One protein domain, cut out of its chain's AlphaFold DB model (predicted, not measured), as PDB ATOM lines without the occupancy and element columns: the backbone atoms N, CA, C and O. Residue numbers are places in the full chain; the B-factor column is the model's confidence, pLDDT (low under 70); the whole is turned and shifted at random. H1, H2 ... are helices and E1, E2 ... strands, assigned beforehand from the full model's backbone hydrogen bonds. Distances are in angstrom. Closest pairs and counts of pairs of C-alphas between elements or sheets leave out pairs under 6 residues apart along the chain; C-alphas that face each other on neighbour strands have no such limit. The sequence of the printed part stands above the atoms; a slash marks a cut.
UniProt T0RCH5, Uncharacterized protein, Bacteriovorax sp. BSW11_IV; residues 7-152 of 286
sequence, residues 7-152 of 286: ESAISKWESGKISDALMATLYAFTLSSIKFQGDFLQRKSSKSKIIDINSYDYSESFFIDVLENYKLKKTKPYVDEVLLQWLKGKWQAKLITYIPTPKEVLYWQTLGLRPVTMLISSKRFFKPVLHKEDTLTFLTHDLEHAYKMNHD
ATOM      1  N   GLU A   7     262.816 215.429 214.442       90.19
ATOM      2  CA  GLU A   7     262.429 216.821 214.191       90.19
ATOM      3  C   GLU A   7     262.284 217.086 212.687       90.19
ATOM      4  O   GLU A   7     261.258 217.608 212.239       90.19
ATOM      5  N   SER A   8     263.256 216.645 211.883       91.81
ATOM      6  CA  SER A   8     263.171 216.719 210.420       91.81
ATOM      7  C   SER A   8     262.020 215.881 209.863       91.81
ATOM      8  O   SER A   8     261.310 216.329 208.958       91.81
ATOM      9  N   ALA A   9     261.788 214.684 210.412       93.38
ATOM     10  CA  ALA A   9     260.658 213.842 210.022       93.38
ATOM     11  C   ALA A   9     259.307 214.511 210.332       93.38
ATOM     12  O   ALA A   9     258.454 214.574 209.448       93.38
ATOM     13  N   ILE A  10     259.145 215.087 211.529       94.25
ATOM     14  CA  ILE A  10     257.941 215.832 211.923       94.25
ATOM     15  C   ILE A  10     257.710 217.008 210.970       94.25
ATOM     16  O   ILE A  10     256.616 217.137 210.434       94.25
ATOM     17  N   SER A  11     258.740 217.803 210.661       95.00
ATOM     18  CA  SER A  11     258.612 218.925 209.719       95.00
ATOM     19  C   SER A  11     258.192 218.471 208.308       95.00
ATOM     20  O   SER A  11     257.374 219.112 207.635       95.00
ATOM     21  N   LYS A  12     258.711 217.330 207.837       96.25
ATOM     22  CA  LYS A  12     258.284 216.725 206.564       96.25
ATOM     23  C   LYS A  12     256.836 216.237 206.625       96.25
ATOM     24  O   LYS A  12     256.118 216.414 205.646       96.25
ATOM     25  N   TRP A  13     256.410 215.649 207.738       96.75
ATOM     26  CA  TRP A  13     255.039 215.178 207.929       96.75
ATOM     27  C   TRP A  13     254.044 216.342 207.987       96.75
ATOM     28  O   TRP A  13     253.076 216.352 207.234       96.75
ATOM     29  N   GLU A  14     254.335 217.383 208.770       96.12
ATOM     30  CA  GLU A  14     253.506 218.593 208.871       96.12
ATOM     31  C   GLU A  14     253.365 219.326 207.528       96.12
ATOM     32  O   GLU A  14     252.320 219.904 207.239       96.12
ATOM     33  N   SER A  15     254.395 219.268 206.674       97.25
ATOM     34  CA  SER A  15     254.347 219.809 205.306       97.25
ATOM     35  C   SER A  15     253.751 218.852 204.263       97.25
ATOM     36  O   SER A  15     253.745 219.181 203.076       97.25
ATOM     37  N   GLY A  16     253.268 217.674 204.672       96.75
ATOM     38  CA  GLY A  16     252.656 216.670 203.793       96.75
ATOM     39  C   GLY A  16     253.637 215.944 202.865       96.75
ATOM     40  O   GLY A  16     253.212 215.287 201.919       96.75
ATOM     41  N   LYS A  17     254.950 216.059 203.102       97.00
ATOM     42  CA  LYS A  17     255.996 215.406 202.291       97.00
ATOM     43  C   LYS A  17     256.171 213.925 202.610       97.00
ATOM     44  O   LYS A  17     256.737 213.204 201.795       97.00
ATOM     45  N   ILE A  18     255.740 213.489 203.791       97.12
ATOM     46  CA  ILE A  18     255.669 212.074 204.165       97.12
ATOM     47  C   ILE A  18     254.279 211.760 204.710       97.12
ATOM     48  O   ILE A  18     253.630 212.623 205.302       97.12
ATOM     49  N   SER A  19     253.829 210.528 204.492       97.94
ATOM     50  CA  SER A  19     252.509 210.070 204.920       97.94
ATOM     51  C   SER A  19     252.426 209.858 206.434       97.94
ATOM     52  O   SER A  19     253.439 209.674 207.117       97.94
ATOM     53  N   ASP A  20     251.197 209.795 206.951       98.12
ATOM     54  CA  ASP A  20     250.917 209.356 208.321       98.12
ATOM     55  C   ASP A  20     251.525 207.972 208.612       98.12
ATOM     56  O   ASP A  20     252.099 207.759 209.678       98.12
ATOM     57  N   ALA A  21     251.446 207.041 207.655       98.25
ATOM     58  CA  ALA A  21     251.966 205.684 207.806       98.25
ATOM     59  C   ALA A  21     253.491 205.673 207.977       98.25
ATOM     60  O   ALA A  21     254.025 204.989 208.858       98.25
ATOM     61  N   LEU A  22     254.194 206.460 207.155       97.56
ATOM     62  CA  LEU A  22     255.643 206.591 207.239       97.56
ATOM     63  C   LEU A  22     256.057 207.253 208.554       97.56
ATOM     64  O   LEU A  22     256.928 206.735 209.252       97.56
ATOM     65  N   MET A  23     255.396 208.350 208.931       97.62
ATOM     66  CA  MET A  23     255.697 209.056 210.175       97.62
ATOM     67  C   MET A  23     255.427 208.185 211.412       97.62
ATOM     68  O   MET A  23     256.272 208.108 212.304       97.62
ATOM     69  N   ALA A  24     254.305 207.459 211.450       97.75
ATOM     70  CA  ALA A  24     253.987 206.525 212.532       97.75
ATOM     71  C   ALA A  24     255.026 205.399 212.641       97.75
ATOM     72  O   ALA A  24     255.426 205.027 213.747       97.75
ATOM     73  N   THR A  25     255.504 204.887 211.502       97.19
ATOM     74  CA  THR A  25     256.539 203.845 211.466       97.19
ATOM     75  C   THR A  25     257.872 204.370 211.990       97.19
ATOM     76  O   THR A  25     258.453 203.764 212.891       97.19
ATOM     77  N   LEU A  26     258.327 205.529 211.499       95.50
ATOM     78  CA  LEU A  26     259.535 206.204 211.986       95.50
ATOM     79  C   LEU A  26     259.471 206.439 213.496       95.50
ATOM     80  O   LEU A  26     260.419 206.141 214.223       95.50
ATOM     81  N   TYR A  27     258.329 206.922 213.978       95.56
ATOM     82  CA  TYR A  27     258.111 207.181 215.392       95.56
ATOM     83  C   TYR A  27     258.158 205.899 216.235       95.56
ATOM     84  O   TYR A  27     258.875 205.848 217.235       95.56
ATOM     85  N   ALA A  28     257.474 204.831 215.807       95.56
ATOM     86  CA  ALA A  28     257.505 203.534 216.482       95.56
ATOM     87  C   ALA A  28     258.926 202.952 216.551       95.56
ATOM     88  O   ALA A  28     259.340 202.455 217.602       95.56
ATOM     89  N   PHE A  29     259.684 203.043 215.456       94.31
ATOM     90  CA  PHE A  29     261.070 202.579 215.383       94.31
ATOM     91  C   PHE A  29     261.984 203.398 216.294       94.31
ATOM     92  O   PHE A  29     262.777 202.812 217.024       94.31
ATOM     93  N   THR A  30     261.823 204.721 216.312       92.50
ATOM     94  CA  THR A  30     262.586 205.631 217.182       92.50
ATOM     95  C   THR A  30     262.330 205.332 218.656       92.50
ATOM     96  O   THR A  30     263.259 205.114 219.427       92.50
ATOM     97  N   LEU A  31     261.064 205.249 219.071       93.19
ATOM     98  CA  LEU A  31     260.736 204.934 220.461       93.19
ATOM     99  C   LEU A  31     261.235 203.542 220.867       93.19
ATOM    100  O   LEU A  31     261.742 203.364 221.974       93.19
ATOM    101  N   SER A  32     261.118 202.561 219.969       93.69
ATOM    102  CA  SER A  32     261.578 201.194 220.219       93.69
ATOM    103  C   SER A  32     263.104 201.111 220.303       93.69
ATOM    104  O   SER A  32     263.625 200.432 221.188       93.69
ATOM    105  N   SER A  33     263.832 201.815 219.430       91.88
ATOM    106  CA  SER A  33     265.295 201.834 219.448       91.88
ATOM    107  C   SER A  33     265.823 202.466 220.732       91.88
ATOM    108  O   SER A  33     266.713 201.889 221.356       91.88
ATOM    109  N   ILE A  34     265.223 203.568 221.194       91.00
ATOM    110  CA  ILE A  34     265.613 204.204 222.456       91.00
ATOM    111  C   ILE A  34     265.247 203.292 223.641       91.00
ATOM    112  O   ILE A  34     266.114 202.988 224.464       91.00
ATOM    113  N   LYS A  35     263.997 202.795 223.723       91.88
ATOM    114  CA  LYS A  35     263.530 201.962 224.855       91.88
ATOM    115  C   LYS A  35     264.339 200.672 225.002       91.88
ATOM    116  O   LYS A  35     264.574 200.219 226.121       91.88
ATOM    117  N   PHE A  36     264.765 200.071 223.892       92.31
ATOM    118  CA  PHE A  36     265.460 198.782 223.890       92.31
ATOM    119  C   PHE A  36     266.946 198.881 223.531       92.31
ATOM    120  O   PHE A  36     267.536 197.875 223.144       92.31
ATOM    121  N   GLN A  37     267.557 200.066 223.672       90.44
ATOM    122  CA  GLN A  37     268.995 200.303 223.441       90.44
ATOM    123  C   GLN A  37     269.483 199.765 222.087       90.44
ATOM    124  O   GLN A  37     270.594 199.263 221.927       90.44
ATOM    125  N   GLY A  38     268.599 199.843 221.103       86.69
ATOM    126  CA  GLY A  38     268.819 199.395 219.751       86.69
ATOM    127  C   GLY A  38     268.592 197.917 219.456       86.69
ATOM    128  O   GLY A  38     268.560 197.543 218.284       86.69
ATOM    129  N   ASP A  39     268.335 197.087 220.463       90.38
ATOM    130  CA  ASP A  39     267.940 195.694 220.261       90.38
ATOM    131  C   ASP A  39     266.412 195.547 220.182       90.38
ATOM    132  O   ASP A  39     265.762 194.954 221.046       90.38
ATOM    133  N   PHE A  40     265.814 196.124 219.139       94.12
ATOM    134  CA  PHE A  40     264.355 196.240 219.023       94.12
ATOM    135  C   PHE A  40     263.742 195.490 217.834       94.12
ATOM    136  O   PHE A  40     262.520 195.414 217.741       94.12
ATOM    137  N   LEU A  41     264.551 194.898 216.952       94.69
ATOM    138  CA  LEU A  41     264.080 194.124 215.799       94.69
ATOM    139  C   LEU A  41     264.423 192.641 215.939       94.69
ATOM    140  O   LEU A  41     265.495 192.262 216.408       94.69
ATOM    141  N   GLN A  42     263.507 191.782 215.500       94.81
ATOM    142  CA  GLN A  42     263.706 190.337 215.414       94.81
ATOM    143  C   GLN A  42     263.309 189.847 214.024       94.81
ATOM    144  O   GLN A  42     262.217 190.155 213.554       94.81
ATOM    145  N   ARG A  43     264.160 189.041 213.376       95.00
ATOM    146  CA  ARG A  43     263.814 188.397 212.098       95.00
ATOM    147  C   ARG A  43     262.589 187.500 212.278       95.00
ATOM    148  O   ARG A  43     262.525 186.729 213.237       95.00
ATOM    149  N   LYS A  44     261.637 187.576 211.345       94.00
ATOM    150  CA  LYS A  44     260.424 186.742 211.354       94.00
ATOM    151  C   LYS A  44     260.747 185.267 211.107       94.00
ATOM    152  O   LYS A  44     260.111 184.396 211.690       94.00
ATOM    153  N   SER A  45     261.759 184.982 210.285       94.50
ATOM    154  CA  SER A  45     262.220 183.620 210.007       94.50
ATOM    155  C   SER A  45     263.720 183.560 209.708       94.50
ATOM    156  O   SER A  45     264.352 184.569 209.386       94.50
ATOM    157  N   SER A  46     264.293 182.353 209.733       90.56
ATOM    158  CA  SER A  46     265.671 182.109 209.280       90.56
ATOM    159  C   SER A  46     265.882 182.383 207.785       90.56
ATOM    160  O   SER A  46     267.019 182.608 207.371       90.56
ATOM    161  N   LYS A  47     264.801 182.417 206.993       93.06
ATOM    162  CA  LYS A  47     264.801 182.708 205.551       93.06
ATOM    163  C   LYS A  47     264.603 184.192 205.223       93.06
ATOM    164  O   LYS A  47     264.758 184.568 204.069       93.06
ATOM    165  N   SER A  48     264.265 185.029 206.207       93.44
ATOM    166  CA  SER A  48     264.019 186.461 205.992       93.44
ATOM    167  C   SER A  48     265.262 187.160 205.435       93.44
ATOM    168  O   SER A  48     266.372 186.889 205.900       93.44
ATOM    169  N   LYS A  49     265.085 188.070 204.475       91.94
ATOM    170  CA  LYS A  49     266.155 188.893 203.895       91.94
ATOM    171  C   LYS A  49     266.877 189.663 205.004       91.94
ATOM    172  O   LYS A  49     266.240 190.182 205.919       91.94
ATOM    173  N   ILE A  50     268.206 189.716 204.930       91.00
ATOM    174  CA  ILE A  50     269.003 190.587 205.799       91.00
ATOM    175  C   ILE A  50     268.944 191.990 205.202       91.00
ATOM    176  O   ILE A  50     269.279 192.172 204.033       91.00
ATOM    177  N   ILE A  51     268.495 192.953 205.997       88.00
ATOM    178  CA  ILE A  51     268.354 194.350 205.582       88.00
ATOM    179  C   ILE A  51     269.307 195.191 206.421       88.00
ATOM    180  O   ILE A  51     269.353 195.037 207.645       88.00
ATOM    181  N   ASP A  52     270.066 196.068 205.766       86.62
ATOM    182  CA  ASP A  52     270.864 197.067 206.467       86.62
ATOM    183  C   ASP A  52     269.951 198.179 206.983       86.62
ATOM    184  O   ASP A  52     269.572 199.104 206.266       86.62
ATOM    185  N   ILE A  53     269.584 198.067 208.257       82.88
ATOM    186  CA  ILE A  53     268.714 199.033 208.925       82.88
ATOM    187  C   ILE A  53     269.372 200.407 209.124       82.88
ATOM    188  O   ILE A  53     268.678 201.355 209.477       82.88
ATOM    189  N   ASN A  54     270.690 200.522 208.918       79.94
ATOM    190  CA  ASN A  54     271.421 201.786 209.029       79.94
ATOM    191  C   ASN A  54     271.534 202.520 207.686       79.94
ATOM    192  O   ASN A  54     272.255 203.513 207.600       79.94
ATOM    193  N   SER A  55     270.853 202.045 206.638       78.81
ATOM    194  CA  SER A  55     270.800 202.767 205.369       78.81
ATOM    195  C   SER A  55     270.142 204.143 205.547       78.81
ATOM    196  O   SER A  55     269.242 204.306 206.371       78.81
ATOM    197  N   TYR A  56     270.566 205.123 204.747       72.69
ATOM    198  CA  TYR A  56     270.006 206.482 204.756       72.69
ATOM    199  C   TYR A  56     268.674 206.610 203.998       72.69
ATOM    200  O   TYR A  56     268.106 207.702 203.928       72.69
ATOM    201  N   ASP A  57     268.177 205.523 203.404       82.25
ATOM    202  CA  ASP A  57     266.903 205.511 202.696       82.25
ATOM    203  C   ASP A  57     265.767 205.169 203.667       82.25
ATOM    204  O   ASP A  57     265.455 204.009 203.903       82.25
ATOM    205  N   TYR A  58     265.142 206.197 204.242       86.62
ATOM    206  CA  TYR A  58     263.962 206.062 205.104       86.62
ATOM    207  C   TYR A  58     262.651 206.233 204.324       86.62
ATOM    208  O   TYR A  58     261.727 206.911 204.780       86.62
ATOM    209  N   SER A  59     262.582 205.662 203.122       93.12
ATOM    210  CA  SER A  59     261.368 205.624 202.302       93.12
ATOM    211  C   SER A  59     260.336 204.614 202.815       93.12
ATOM    212  O   SER A  59     260.642 203.694 203.575       93.12
ATOM    213  N   GLU A  60     259.091 204.740 202.345       95.94
ATOM    214  CA  GLU A  60     258.048 203.738 202.606       95.94
ATOM    215  C   GLU A  60     258.461 202.347 202.113       95.94
ATOM    216  O   GLU A  60     258.272 201.366 202.828       95.94
ATOM    217  N   SER A  61     259.088 202.253 200.934       96.00
ATOM    218  CA  SER A  61     259.592 200.990 200.382       96.00
ATOM    219  C   SER A  61     260.616 200.319 201.290       96.00
ATOM    220  O   SER A  61     260.545 199.109 201.493       96.00
ATOM    221  N   PHE A  62     261.528 201.095 201.881       95.62
ATOM    222  CA  PHE A  62     262.494 200.563 202.836       95.62
ATOM    223  C   PHE A  62     261.796 199.973 204.067       95.62
ATOM    224  O   PHE A  62     262.076 198.839 204.459       95.62
ATOM    225  N   PHE A  63     260.845 200.699 204.660       96.44
ATOM    226  CA  PHE A  63     260.133 200.201 205.839       96.44
ATOM    227  C   PHE A  63     259.205 199.024 205.536       96.44
ATOM    228  O   PHE A  63     259.061 198.147 206.388       96.44
ATOM    229  N   ILE A  64     258.623 198.958 204.335       97.25
ATOM    230  CA  ILE A  64     257.888 197.777 203.867       97.25
ATOM    231  C   ILE A  64     258.821 196.562 203.856       97.25
ATOM    232  O   ILE A  64     258.505 195.559 204.496       97.25
ATOM    233  N   ASP A  65     259.994 196.671 203.224       95.69
ATOM    234  CA  ASP A  65     261.006 195.608 203.190       95.69
ATOM    235  C   ASP A  65     261.380 195.153 204.613       95.69
ATOM    236  O   ASP A  65     261.432 193.949 204.906       95.69
ATOM    237  N   VAL A  66     261.608 196.108 205.524       95.69
ATOM    238  CA  VAL A  66     261.935 195.818 206.926       95.69
ATOM    239  C   VAL A  66     260.792 195.075 207.615       95.69
ATOM    240  O   VAL A  66     261.034 194.021 208.199       95.69
ATOM    241  N   LEU A  67     259.556 195.567 207.537       96.38
ATOM    242  CA  LEU A  67     258.402 194.985 208.233       96.38
ATOM    243  C   LEU A  67     257.933 193.649 207.630       96.38
ATOM    244  O   LEU A  67     257.312 192.841 208.325       96.38
ATOM    245  N   GLU A  68     258.266 193.347 206.375       96.50
ATOM    246  CA  GLU A  68     258.069 192.010 205.793       96.50
ATOM    247  C   GLU A  68     259.040 190.969 206.368       96.50
ATOM    248  O   GLU A  68     258.713 189.783 206.461       96.50
ATOM    249  N   ASN A  69     260.231 191.396 206.793       96.50
ATOM    250  CA  ASN A  69     261.319 190.501 207.193       96.50
ATOM    251  C   ASN A  69     261.587 190.486 208.703       96.50
ATOM    252  O   ASN A  69     262.120 189.504 209.233       96.50
ATOM    253  N   TYR A  70     261.187 191.540 209.404       95.88
ATOM    254  CA  TYR A  70     261.424 191.765 210.820       95.88
ATOM    255  C   TYR A  70     260.122 192.129 211.529       95.88
ATOM    256  O   TYR A  70     259.177 192.634 210.931       95.88
ATOM    257  N   LYS A  71     260.082 191.868 212.832       95.19
ATOM    258  CA  LYS A  71     259.054 192.358 213.749       95.19
ATOM    259  C   LYS A  71     259.701 193.182 214.851       95.19
ATOM    260  O   LYS A  71     260.857 192.935 215.217       95.19
ATOM    261  N   LEU A  72     258.937 194.115 215.405       94.38
ATOM    262  CA  LEU A  72     259.327 194.829 216.614       94.38
ATOM    263  C   LEU A  72     259.322 193.847 217.802       94.38
ATOM    264  O   LEU A  72     258.419 193.024 217.970       94.38
ATOM    265  N   LYS A  73     260.385 193.870 218.604       92.94
ATOM    266  CA  LYS A  73     260.512 193.066 219.822       92.94
ATOM    267  C   LYS A  73     259.605 193.635 220.905       92.94
ATOM    268  O   LYS A  73     259.442 194.844 221.013       92.94
ATOM    269  N   LYS A  74     259.084 192.753 221.763       89.00
ATOM    270  CA  LYS A  74     258.294 193.124 222.955       89.00
ATOM    271  C   LYS A  74     257.043 193.968 222.639       89.00
ATOM    272  O   LYS A  74     256.489 194.593 223.534       89.00
ATOM    273  N   THR A  75     256.573 193.941 221.394       89.31
ATOM    274  CA  THR A  75     255.268 194.460 220.972       89.31
ATOM    275  C   THR A  75     254.335 193.301 220.633       89.31
ATOM    276  O   THR A  75     254.773 192.163 220.436       89.31
ATOM    277  N   LYS A  76     253.029 193.572 220.562       88.75
ATOM    278  CA  LYS A  76     252.053 192.559 220.146       88.75
ATOM    279  C   LYS A  76     252.172 192.287 218.629       88.75
ATOM    280  O   LYS A  76     252.529 193.210 217.897       88.75
ATOM    281  N   PRO A  77     251.879 191.061 218.139       82.56
ATOM    282  CA  PRO A  77     252.167 190.655 216.752       82.56
ATOM    283  C   PRO A  77     251.429 191.420 215.648       82.56
ATOM    284  O   PRO A  77     251.787 191.316 214.486       82.56
ATOM    285  N   TYR A  78     250.360 192.139 215.979       91.31
ATOM    286  CA  TYR A  78     249.628 192.942 215.001       91.31
ATOM    287  C   TYR A  78     250.235 194.333 214.798       91.31
ATOM    288  O   TYR A  78     249.855 195.012 213.855       91.31
ATOM    289  N   VAL A  79     251.150 194.789 215.661       94.69
ATOM    290  CA  VAL A  79     251.728 196.140 215.557       94.69
ATOM    291  C   VAL A  79     252.495 196.287 214.243       94.69
ATOM    292  O   VAL A  79     252.269 197.242 213.504       94.69
ATOM    293  N   ASP A  80     253.368 195.330 213.926       95.12
ATOM    294  CA  ASP A  80     254.123 195.325 212.673       95.12
ATOM    295  C   ASP A  80     253.224 195.091 211.455       95.12
ATOM    296  O   ASP A  80     253.445 195.710 210.418       95.12
ATOM    297  N   GLU A  81     252.177 194.270 211.593       96.56
ATOM    298  CA  GLU A  81     251.187 194.067 210.531       96.56
ATOM    299  C   GLU A  81     250.439 195.365 210.203       96.56
ATOM    300  O   GLU A  81     250.318 195.721 209.035       96.56
ATOM    301  N   VAL A  82     249.990 196.123 211.211       97.62
ATOM    302  CA  VAL A  82     249.294 197.402 210.989       97.62
ATOM    303  C   VAL A  82     250.190 198.393 210.272       97.62
ATOM    304  O   VAL A  82     249.762 198.968 209.276       97.62
ATOM    305  N   LEU A  83     251.425 198.577 210.746       98.19
ATOM    306  CA  LEU A  83     252.373 199.487 210.102       98.19
ATOM    307  C   LEU A  83     252.634 199.062 208.650       98.19
ATOM    308  O   LEU A  83     252.586 199.896 207.749       98.19
ATOM    309  N   LEU A  84     252.813 197.760 208.400       98.06
ATOM    310  CA  LEU A  84     253.026 197.217 207.058       98.06
ATOM    311  C   LEU A  84     251.826 197.457 206.132       98.06
ATOM    312  O   LEU A  84     251.997 197.921 205.006       98.06
ATOM    313  N   GLN A  85     250.611 197.130 206.577       98.38
ATOM    314  CA  GLN A  85     249.404 197.293 205.763       98.38
ATOM    315  C   GLN A  85     249.037 198.770 205.570       98.38
ATOM    316  O   GLN A  85     248.499 199.127 204.520       98.38
ATOM    317  N   TRP A  86     249.358 199.636 206.536       98.25
ATOM    318  CA  TRP A  86     249.162 201.082 206.428       98.25
ATOM    319  C   TRP A  86     250.144 201.714 205.435       98.25
ATOM    320  O   TRP A  86     249.709 202.453 204.557       98.25
ATOM    321  N   LEU A  87     251.431 201.341 205.478       98.44
ATOM    322  CA  LEU A  87     252.426 201.739 204.466       98.44
ATOM    323  C   LEU A  87     252.043 201.262 203.060       98.44
ATOM    324  O   LEU A  87     252.258 201.964 202.080       98.44
ATOM    325  N   LYS A  88     251.425 200.081 202.948       98.12
ATOM    326  CA  LYS A  88     250.893 199.558 201.677       98.12
ATOM    327  C   LYS A  88     249.598 200.244 201.219       98.12
ATOM    328  O   LYS A  88     249.050 199.851 200.192       98.12
ATOM    329  N   GLY A  89     249.064 201.194 201.990       97.38
ATOM    330  CA  GLY A  89     247.797 201.876 201.712       97.38
ATOM    331  C   GLY A  89     246.557 200.979 201.807       97.38
ATOM    332  O   GLY A  89     245.476 201.383 201.386       97.38
ATOM    333  N   LYS A  90     246.693 199.758 202.340       97.50
ATOM    334  CA  LYS A  90     245.593 198.791 202.467       97.50
ATOM    335  C   LYS A  90     244.736 199.076 203.688       97.50
ATOM    336  O   LYS A  90     243.520 198.938 203.627       97.50
ATOM    337  N   TRP A  91     245.369 199.467 204.789       97.19
ATOM    338  CA  TRP A  91     244.687 199.861 206.018       97.19
ATOM    339  C   TRP A  91     244.813 201.358 206.236       97.19
ATOM    340  O   TRP A  91     245.813 201.969 205.865       97.19
ATOM    341  N   GLN A  92     243.781 201.947 206.835       93.81
ATOM    342  CA  GLN A  92     243.729 203.379 207.093       93.81
ATOM    343  C   GLN A  92     243.640 203.639 208.594       93.81
ATOM    344  O   GLN A  92     242.858 203.014 209.317       93.81
ATOM    345  N   ALA A  93     244.443 204.592 209.040       96.62
ATOM    346  CA  ALA A  93     244.406 205.186 210.363       96.62
ATOM    347  C   ALA A  93     244.739 206.678 210.227       96.62
ATOM    348  O   ALA A  93     245.139 207.132 209.152       96.62
ATOM    349  N   LYS A  94     244.527 207.443 211.296       96.56
ATOM    350  CA  LYS A  94     244.797 208.883 211.330       96.56
ATOM    351  C   LYS A  94     245.888 209.166 212.353       96.56
ATOM    352  O   LYS A  94     245.659 208.950 213.540       96.56
ATOM    353  N   LEU A  95     247.042 209.663 211.918       98.12
ATOM    354  CA  LEU A  95     248.089 210.077 212.851       98.12
ATOM    355  C   LEU A  95     247.722 211.437 213.466       98.12
ATOM    356  O   LEU A  95     247.331 212.365 212.757       98.12
ATOM    357  N   ILE A  96     247.823 211.556 214.788       97.50
ATOM    358  CA  ILE A  96     247.524 212.786 215.539       97.50
ATOM    359  C   ILE A  96     248.580 213.040 216.614       97.50
ATOM    360  O   ILE A  96     249.227 212.109 217.081       97.50
ATOM    361  N   THR A  97     248.748 214.293 217.039       96.31
ATOM    362  CA  THR A  97     249.779 214.692 218.023       96.31
ATOM    363  C   THR A  97     249.244 215.049 219.409       96.31
ATOM    364  O   THR A  97     249.993 215.477 220.291       96.31
ATOM    365  N   TYR A  98     247.948 214.845 219.629       95.00
ATOM    366  CA  TYR A  98     247.243 215.129 220.875       95.00
ATOM    367  C   TYR A  98     246.367 213.937 221.277       95.00
ATOM    368  O   TYR A  98     246.119 213.050 220.467       95.00
ATOM    369  N   ILE A  99     245.920 213.906 222.537       94.25
ATOM    370  CA  ILE A  99     244.959 212.895 222.998       94.25
ATOM    371  C   ILE A  99     243.566 213.354 222.551       94.25
ATOM    372  O   ILE A  99     243.129 214.411 223.015       94.25
ATOM    373  N   PRO A 100     242.885 212.608 221.667       95.38
ATOM    374  CA  PRO A 100     241.588 213.013 221.156       95.38
ATOM    375  C   PRO A 100     240.515 212.849 222.229       95.38
ATOM    376  O   PRO A 100     240.592 211.976 223.097       95.38
ATOM    377  N   THR A 101     239.484 213.681 222.157       94.75
ATOM    378  CA  THR A 101     238.283 213.510 222.974       94.75
ATOM    379  C   THR A 101     237.477 212.293 222.504       94.75
ATOM    380  O   THR A 101     237.525 211.942 221.320       94.75
ATOM    381  N   PRO A 102     236.659 211.670 223.371       93.75
ATOM    382  CA  PRO A 102     235.796 210.559 222.968       93.75
ATOM    383  C   PRO A 102     234.878 210.883 221.778       93.75
ATOM    384  O   PRO A 102     234.639 210.027 220.930       93.75
ATOM    385  N   LYS A 103     234.420 212.137 221.653       92.94
ATOM    386  CA  LYS A 103     233.614 212.597 220.512       92.94
ATOM    387  C   LYS A 103     234.400 212.627 219.196       92.94
ATOM    388  O   LYS A 103     233.877 212.199 218.171       92.94
ATOM    389  N   GLU A 104     235.652 213.087 219.210       95.50
ATOM    390  CA  GLU A 104     236.517 213.050 218.018       95.50
ATOM    391  C   GLU A 104     236.798 211.610 217.577       95.50
ATOM    392  O   GLU A 104     236.734 211.292 216.387       95.50
ATOM    393  N   VAL A 105     237.046 210.727 218.548       95.38
ATOM    394  CA  VAL A 105     237.249 209.296 218.308       95.38
ATOM    395  C   VAL A 105     236.004 208.663 217.678       95.38
ATOM    396  O   VAL A 105     236.116 207.999 216.643       95.38
ATOM    397  N   LEU A 106     234.815 208.938 218.229       94.44
ATOM    398  CA  LEU A 106     233.534 208.503 217.668       94.44
ATOM    399  C   LEU A 106     233.374 208.966 216.215       94.44
ATOM    400  O   LEU A 106     233.045 208.152 215.352       94.44
ATOM    401  N   TYR A 107     233.633 210.247 215.938       95.00
ATOM    402  CA  TYR A 107     233.532 210.808 214.593       95.00
ATOM    403  C   TYR A 107     234.431 210.066 213.599       95.00
ATOM    404  O   TYR A 107     233.947 209.588 212.572       95.00
ATOM    405  N   TRP A 108     235.718 209.882 213.902       95.69
ATOM    406  CA  TRP A 108     236.626 209.155 213.005       95.69
ATOM    407  C   TRP A 108     236.226 207.692 212.808       95.69
ATOM    408  O   TRP A 108     236.340 207.165 211.700       95.69
ATOM    409  N   GLN A 109     235.674 207.052 213.835       94.25
ATOM    410  CA  GLN A 109     235.160 205.692 213.725       94.25
ATOM    411  C   GLN A 109     233.956 205.576 212.787       94.25
ATOM    412  O   GLN A 109     233.811 204.551 212.120       94.25
ATOM    413  N   THR A 110     233.142 206.628 212.642       93.56
ATOM    414  CA  THR A 110     232.086 206.667 211.611       93.56
ATOM    415  C   THR A 110     232.640 206.657 210.182       93.56
ATOM    416  O   THR A 110     231.932 206.288 209.243       93.56
ATOM    417  N   LEU A 111     233.911 207.033 210.015       95.19
ATOM    418  CA  LEU A 111     234.640 207.025 208.747       95.19
ATOM    419  C   LEU A 111     235.471 205.744 208.562       95.19
ATOM    420  O   LEU A 111     236.157 205.597 207.555       95.19
ATOM    421  N   GLY A 112     235.433 204.817 209.525       93.81
ATOM    422  CA  GLY A 112     236.264 203.611 209.519       93.81
ATOM    423  C   GLY A 112     237.736 203.878 209.828       93.81
ATOM    424  O   GLY A 112     238.586 203.060 209.479       93.81
ATOM    425  N   LEU A 113     238.034 205.010 210.470       95.25
ATOM    426  CA  LEU A 113     239.376 205.402 210.882       95.25
ATOM    427  C   LEU A 113     239.557 205.177 212.384       95.25
ATOM    428  O   LEU A 113     238.633 205.343 213.182       95.25
ATOM    429  N   ARG A 114     240.787 204.841 212.775       95.19
ATOM    430  CA  ARG A 114     241.233 204.875 214.169       95.19
ATOM    431  C   ARG A 114     242.366 205.890 214.314       95.19
ATOM    432  O   ARG A 114     243.225 205.943 213.427       95.19
ATOM    433  N   PRO A 115     242.370 206.702 215.382       96.38
ATOM    434  CA  PRO A 115     243.502 207.564 215.668       96.38
ATOM    435  C   PRO A 115     244.716 206.735 216.083       96.38
ATOM    436  O   PRO A 115     244.578 205.702 216.732       96.38
ATOM    437  N   VAL A 116     245.895 207.219 215.713       97.38
ATOM    438  CA  VAL A 116     247.194 206.755 216.194       97.38
ATOM    439  C   VAL A 116     247.918 207.966 216.753       97.38
ATOM    440  O   VAL A 116     248.164 208.936 216.039       97.38
ATOM    441  N   THR A 117     248.216 207.935 218.045       96.69
ATOM    442  CA  THR A 117     248.696 209.109 218.772       96.69
ATOM    443  C   THR A 117     250.219 209.138 218.847       96.69
ATOM    444  O   THR A 117     250.859 208.249 219.409       96.69
ATOM    445  N   MET A 118     250.804 210.218 218.338       95.44
ATOM    446  CA  MET A 118     252.231 210.519 218.358       95.44
ATOM    447  C   MET A 118     252.516 211.696 219.295       95.44
ATOM    448  O   MET A 118     252.320 212.859 218.952       95.44
ATOM    449  N   LEU A 119     253.030 211.425 220.493       93.38
ATOM    450  CA  LEU A 119     253.353 212.484 221.450       93.38
ATOM    451  C   LEU A 119     254.780 212.995 221.227       93.38
ATOM    452  O   LEU A 119     255.746 212.458 221.763       93.38
ATOM    453  N   ILE A 120     254.903 214.069 220.453       87.06
ATOM    454  CA  ILE A 120     256.182 214.601 219.947       87.06
ATOM    455  C   ILE A 120     257.147 215.149 221.013       87.06
ATOM    456  O   ILE A 120     258.334 215.308 220.754       87.06
ATOM    457  N   SER A 121     256.687 215.416 222.236       85.44
ATOM    458  CA  SER A 121     257.560 215.922 223.301       85.44
ATOM    459  C   SER A 121     258.480 214.818 223.837       85.44
ATOM    460  O   SER A 121     258.032 213.980 224.622       85.44
ATOM    461  N   SER A 122     259.785 214.909 223.561       78.94
ATOM    462  CA  SER A 122     260.825 214.000 224.085       78.94
ATOM    463  C   SER A 122     260.763 213.804 225.607       78.94
ATOM    464  O   SER A 122     260.894 212.688 226.108       78.94
ATOM    465  N   LYS A 123     260.416 214.857 226.364       82.50
ATOM    466  CA  LYS A 123     260.200 214.805 227.826       82.50
ATOM    467  C   LYS A 123     259.070 213.864 228.277       82.50
ATOM    468  O   LYS A 123     258.917 213.651 229.482       82.50
ATOM    469  N   ARG A 124     258.239 213.361 227.356       83.31
ATOM    470  CA  ARG A 124     257.105 212.465 227.632       83.31
ATOM    471  C   ARG A 124     257.326 211.023 227.190       83.31
ATOM    472  O   ARG A 124     256.528 210.189 227.597       83.31
ATOM    473  N   PHE A 125     258.379 210.710 226.431       88.06
ATOM    474  CA  PHE A 125     258.545 209.377 225.829       88.06
ATOM    475  C   PHE A 125     258.422 208.242 226.851       88.06
ATOM    476  O   PHE A 125     257.704 207.282 226.594       88.06
ATOM    477  N   PHE A 126     259.022 208.419 228.032       88.12
ATOM    478  CA  PHE A 126     259.038 207.444 229.133       88.12
ATOM    479  C   PHE A 126     258.158 207.844 230.321       88.12
ATOM    480  O   PHE A 126     258.400 207.417 231.448       88.12
ATOM    481  N   LYS A 127     257.178 208.725 230.099       92.12
ATOM    482  CA  LYS A 127     256.193 209.088 231.119       92.12
ATOM    483  C   LYS A 127     254.863 208.397 230.825       92.12
ATOM    484  O   LYS A 127     254.524 208.277 229.646       92.12
ATOM    485  N   PRO A 128     254.090 208.039 231.864       94.25
ATOM    486  CA  PRO A 128     252.760 207.489 231.678       94.25
ATOM    487  C   PRO A 128     251.867 208.383 230.819       94.25
ATOM    488  O   PRO A 128     251.881 209.613 230.944       94.25
ATOM    489  N   VAL A 129     251.076 207.744 229.960       92.31
ATOM    490  CA  VAL A 129     250.076 208.388 229.105       92.31
ATOM    491  C   VAL A 129     248.731 207.749 229.423       92.31
ATOM    492  O   VAL A 129     248.504 206.581 229.104       92.31
ATOM    493  N   LEU A 130     247.847 208.502 230.084       89.94
ATOM    494  CA  LEU A 130     246.620 207.967 230.685       89.94
ATOM    495  C   LEU A 130     246.945 206.754 231.582       89.94
ATOM    496  O   LEU A 130     247.686 206.888 232.552       89.94
ATOM    497  N   HIS A 131     246.429 205.572 231.239       90.44
ATOM    498  CA  HIS A 131     246.648 204.316 231.963       90.44
ATOM    499  C   HIS A 131     247.762 203.442 231.361       90.44
ATOM    500  O   HIS A 131     247.891 202.274 231.726       90.44
ATOM    501  N   LYS A 132     248.540 203.957 230.400       93.44
ATOM    502  CA  LYS A 132     249.649 203.228 229.770       93.44
ATOM    503  C   LYS A 132     250.981 203.656 230.369       93.44
ATOM    504  O   LYS A 132     251.170 204.824 230.700       93.44
ATOM    505  N   GLU A 133     251.895 202.693 230.472       94.25
ATOM    506  CA  GLU A 133     253.221 202.864 231.080       94.25
ATOM    507  C   GLU A 133     254.004 204.019 230.445       94.25
ATOM    508  O   GLU A 133     254.603 204.829 231.148       94.25
ATOM    509  N   ASP A 134     253.984 204.098 229.114       94.94
ATOM    510  CA  ASP A 134     254.742 205.080 228.354       94.94
ATOM    511  C   ASP A 134     254.159 205.339 226.960       94.94
ATOM    512  O   ASP A 134     253.132 204.777 226.564       94.94
ATOM    513  N   THR A 135     254.834 206.201 226.194       94.88
ATOM    514  CA  THR A 135     254.363 206.622 224.872       94.88
ATOM    515  C   THR A 135     254.402 205.491 223.842       94.88
ATOM    516  O   THR A 135     253.503 205.409 223.009       94.88
ATOM    517  N   LEU A 136     255.378 204.575 223.905       95.00
ATOM    518  CA  LEU A 136     255.418 203.419 222.997       95.00
ATOM    519  C   LEU A 136     254.260 202.452 223.285       95.00
ATOM    520  O   LEU A 136     253.623 201.932 222.369       95.00
ATOM    521  N   THR A 137     253.954 202.234 224.561       95.00
ATOM    522  CA  THR A 137     252.826 201.401 224.995       95.00
ATOM    523  C   THR A 137     251.494 202.020 224.579       95.00
ATOM    524  O   THR A 137     250.582 201.306 224.170       95.00
ATOM    525  N   PHE A 138     251.390 203.349 224.624       95.38
ATOM    526  CA  PHE A 138     250.225 204.072 224.127       95.38
ATOM    527  C   PHE A 138     250.086 203.971 222.599       95.38
ATOM    528  O   PHE A 138     249.037 203.581 222.100       95.38
ATOM    529  N   LEU A 139     251.166 204.205 221.850       96.19
ATOM    530  CA  LEU A 139     251.177 204.076 220.390       96.19
ATOM    531  C   LEU A 139     250.787 202.663 219.930       96.19
ATOM    532  O   LEU A 139     249.972 202.488 219.029       96.19
ATOM    533  N   THR A 140     251.361 201.633 220.556       95.81
ATOM    534  CA  THR A 140     251.067 200.232 220.207       95.81
ATOM    535  C   THR A 140     249.643 199.816 220.572       95.81
ATOM    536  O   THR A 140     249.087 198.933 219.920       95.81
ATOM    537  N   HIS A 141     249.036 200.467 221.566       94.62
ATOM    538  CA  HIS A 141     247.619 200.324 221.883       94.62
ATOM    539  C   HIS A 141     246.723 200.936 220.801       94.62
ATOM    540  O   HIS A 141     245.789 200.286 220.341       94.62
ATOM    541  N   ASP A 142     247.038 202.132 220.313       95.75
ATOM    542  CA  ASP A 142     246.286 202.722 219.200       95.75
ATOM    543  C   ASP A 142     246.396 201.864 217.926       95.75
ATOM    544  O   ASP A 142     245.404 201.620 217.233       95.75
ATOM    545  N   LEU A 143     247.582 201.307 217.655       96.50
ATOM    546  CA  LEU A 143     247.782 200.361 216.553       96.50
ATOM    547  C   LEU A 143     246.975 199.063 216.748       96.50
ATOM    548  O   LEU A 143     246.450 198.529 215.775       96.50
ATOM    549  N   GLU A 144     246.793 198.578 217.981       94.44
ATOM    550  CA  GLU A 144     245.864 197.471 218.262       94.44
ATOM    551  C   GLU A 144     244.441 197.810 217.808       94.44
ATOM    552  O   GLU A 144     243.782 196.991 217.163       94.44
ATOM    553  N   HIS A 145     243.954 199.014 218.104       93.62
ATOM    554  CA  HIS A 145     242.629 199.438 217.656       93.62
ATOM    555  C   HIS A 145     242.538 199.544 216.137       93.62
ATOM    556  O   HIS A 145     241.535 199.115 215.557       93.62
ATOM    557  N   ALA A 146     243.579 200.064 215.484       95.06
ATOM    558  CA  ALA A 146     243.652 200.117 214.028       95.06
ATOM    559  C   ALA A 146     243.619 198.711 213.397       95.06
ATOM    560  O   ALA A 146     242.897 198.517 212.417       95.06
ATOM    561  N   TYR A 147     244.304 197.723 213.989       95.38
ATOM    562  CA  TYR A 147     244.209 196.313 213.585       95.38
ATOM    563  C   TYR A 147     242.770 195.801 213.700       95.38
ATOM    564  O   TYR A 147     242.191 195.317 212.729       95.38
ATOM    565  N   LYS A 148     242.159 195.959 214.881       92.06
ATOM    566  CA  LYS A 148     240.790 195.495 215.159       92.06
ATOM    567  C   LYS A 148     239.756 196.101 214.204       92.06
ATOM    568  O   LYS A 148     238.783 195.433 213.875       92.06
ATOM    569  N   MET A 149     239.974 197.333 213.741       92.62
ATOM    570  CA  MET A 149     239.113 197.992 212.756       92.62
ATOM    571  C   MET A 149     239.337 197.483 211.325       92.62
ATOM    572  O   MET A 149     238.376 197.392 210.576       92.62
ATOM    573  N   ASN A 150     240.576 197.189 210.916       94.25
ATOM    574  CA  ASN A 150     240.905 196.983 209.497       94.25
ATOM    575  C   ASN A 150     241.175 195.526 209.081       94.25
ATOM    576  O   ASN A 150     241.168 195.242 207.887       94.25
ATOM    577  N   HIS A 151     241.436 194.606 210.013       94.19
ATOM    578  CA  HIS A 151     241.831 193.235 209.656       94.19
ATOM    579  C   HIS A 151     240.709 192.394 209.022       94.19
ATOM    580  O   HIS A 151     241.005 191.431 208.318       94.19
ATOM    581  N   ASP A 152     239.446 192.757 209.257       93.12
ATOM    582  CA  ASP A 152     238.256 192.090 208.730       93.12
ATOM    583  C   ASP A 152     237.284 193.145 208.178       93.12
ATOM    584  O   ASP A 152     236.746 193.971 208.919       93.12
TER     585      ASP A 152
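This is residues 7 to 152 of the 286 residues of an uncharacterized protein of Bacteriovorax sp. BSW11_IV (UniProt T0RCH5). Four helices make the core: H2 and H4 lie in its middle at a steep tilt, H3 packs beside H4 on one side, and H6 crosses H4 on the other side. H1 folds back along the first part of H2 as a helical hairpin, while the small strand pair E3 and E4 lies between the core and H5, which sits at one end of the longest axis and touches no helix; the other small pair, E1 and E2, and the long link 44 to 59 lie toward the opposite end. The printed part has 146 residues, with six named helices and four named strands in the order H1 H2 E1 H3 E2 H4 E3 H5 E4 H6. Both sheets have two strands, E1 and E2 antiparallel, E3 and E4 parallel, and the class is mostly helix. The whole is compact, with a radius of gyration of the C-alphas of 14.7 A and spans of 45 by 36 by 30 A.

E3, residues 94 to 96, and E4, residues 115 to 117, are parallel neighbours at 33 degrees, with N 96 and O 116 within hydrogen-bond range at 2.9 A. With H5, residues 102 to 110, they form a strand-helix-strand unit, two parallel neighbour strands with a helix between them along the chain, and its crossover is right-handed. The closest C-alphas of H5 and E4 are those of Val 105 and Pro 115, 7.0 A apart. H6, residues 135 to 150, has 9 pairs of C-alphas within 8 A of E4; the closest C-alphas of the two, those of Asp 142 and Val 116, are 5.1 A apart. H2, residues 20 to 35, is the hub, touching four helices; near E3 its Asp 20 has its C-alpha 5.4 A from that of Leu 95. H2 touches H6 with residues 28 to 32 alone, closest at the C-alphas of Leu 31 and Leu 136, 6.1 A, at a steep tilt of 39 degrees, opposite ways. H4, residues 78 to 87, touches H2 at Leu 87 and Ala 21, whose C-alphas are 5.2 A apart, at a steep tilt of 38 degrees, opposite ways. H4 also touches H6, closest at the C-alphas of Val 82 and Tyr 147, 5.8 A, about perpendicular, but only just, at 71 degrees. H3, residues 60 to 69, touches H4 at a shallow tilt of 31 degrees, opposite ways, closest at the C-alphas of Ile 64 and Leu 84, 5.8 A. H2 and H3 only just touch, with 3 pairs of C-alphas within 8 A, the closest those of Leu 22 and Glu 60 at 5.9 A. H1, residues 7 to 14, forms a helical hairpin with H2 at a shallow tilt of 24 degrees; the closest C-alphas, of Trp 13 and Met 23, are 6.6 A apart. E1, residues 41 to 43, and E2, residues 70 to 72, are antiparallel at 145 degrees, with N 71 and O 42 at 2.8 A, within hydrogen-bond range. Every O i to N i+4 pair is within hydrogen-bond range in H1, H2, H3, H4, H5 and H6. H5 is apart from H2, H4 and H6, and H3 is apart from H6.

H1 begins at C-alpha 7 (262.429, 216.821, 214.191) and is 10.5 A long. H2 runs 22.1 A from C-alpha 20 (250.917, 209.356, 208.321). H3 is 14.4 A long, H4 14.0 A and H5 12.6 A. H6 measures 22.6 A and ends at C-alpha 150 (240.905, 196.983, 209.497). E1 is 6.8 A long, E2 6.9 A, E3 6.4 A and E4 6.2 A.

The C-alphas farthest apart, of Lys 47 and Lys 103, are 45.7 A apart. The printed part has no cut. The links E1 to H3, residues 44 to 59, and E4 to H6, residues 118 to 134, are long. The mean pLDDT of the printed part is 93.5, and no printed residue is under 70.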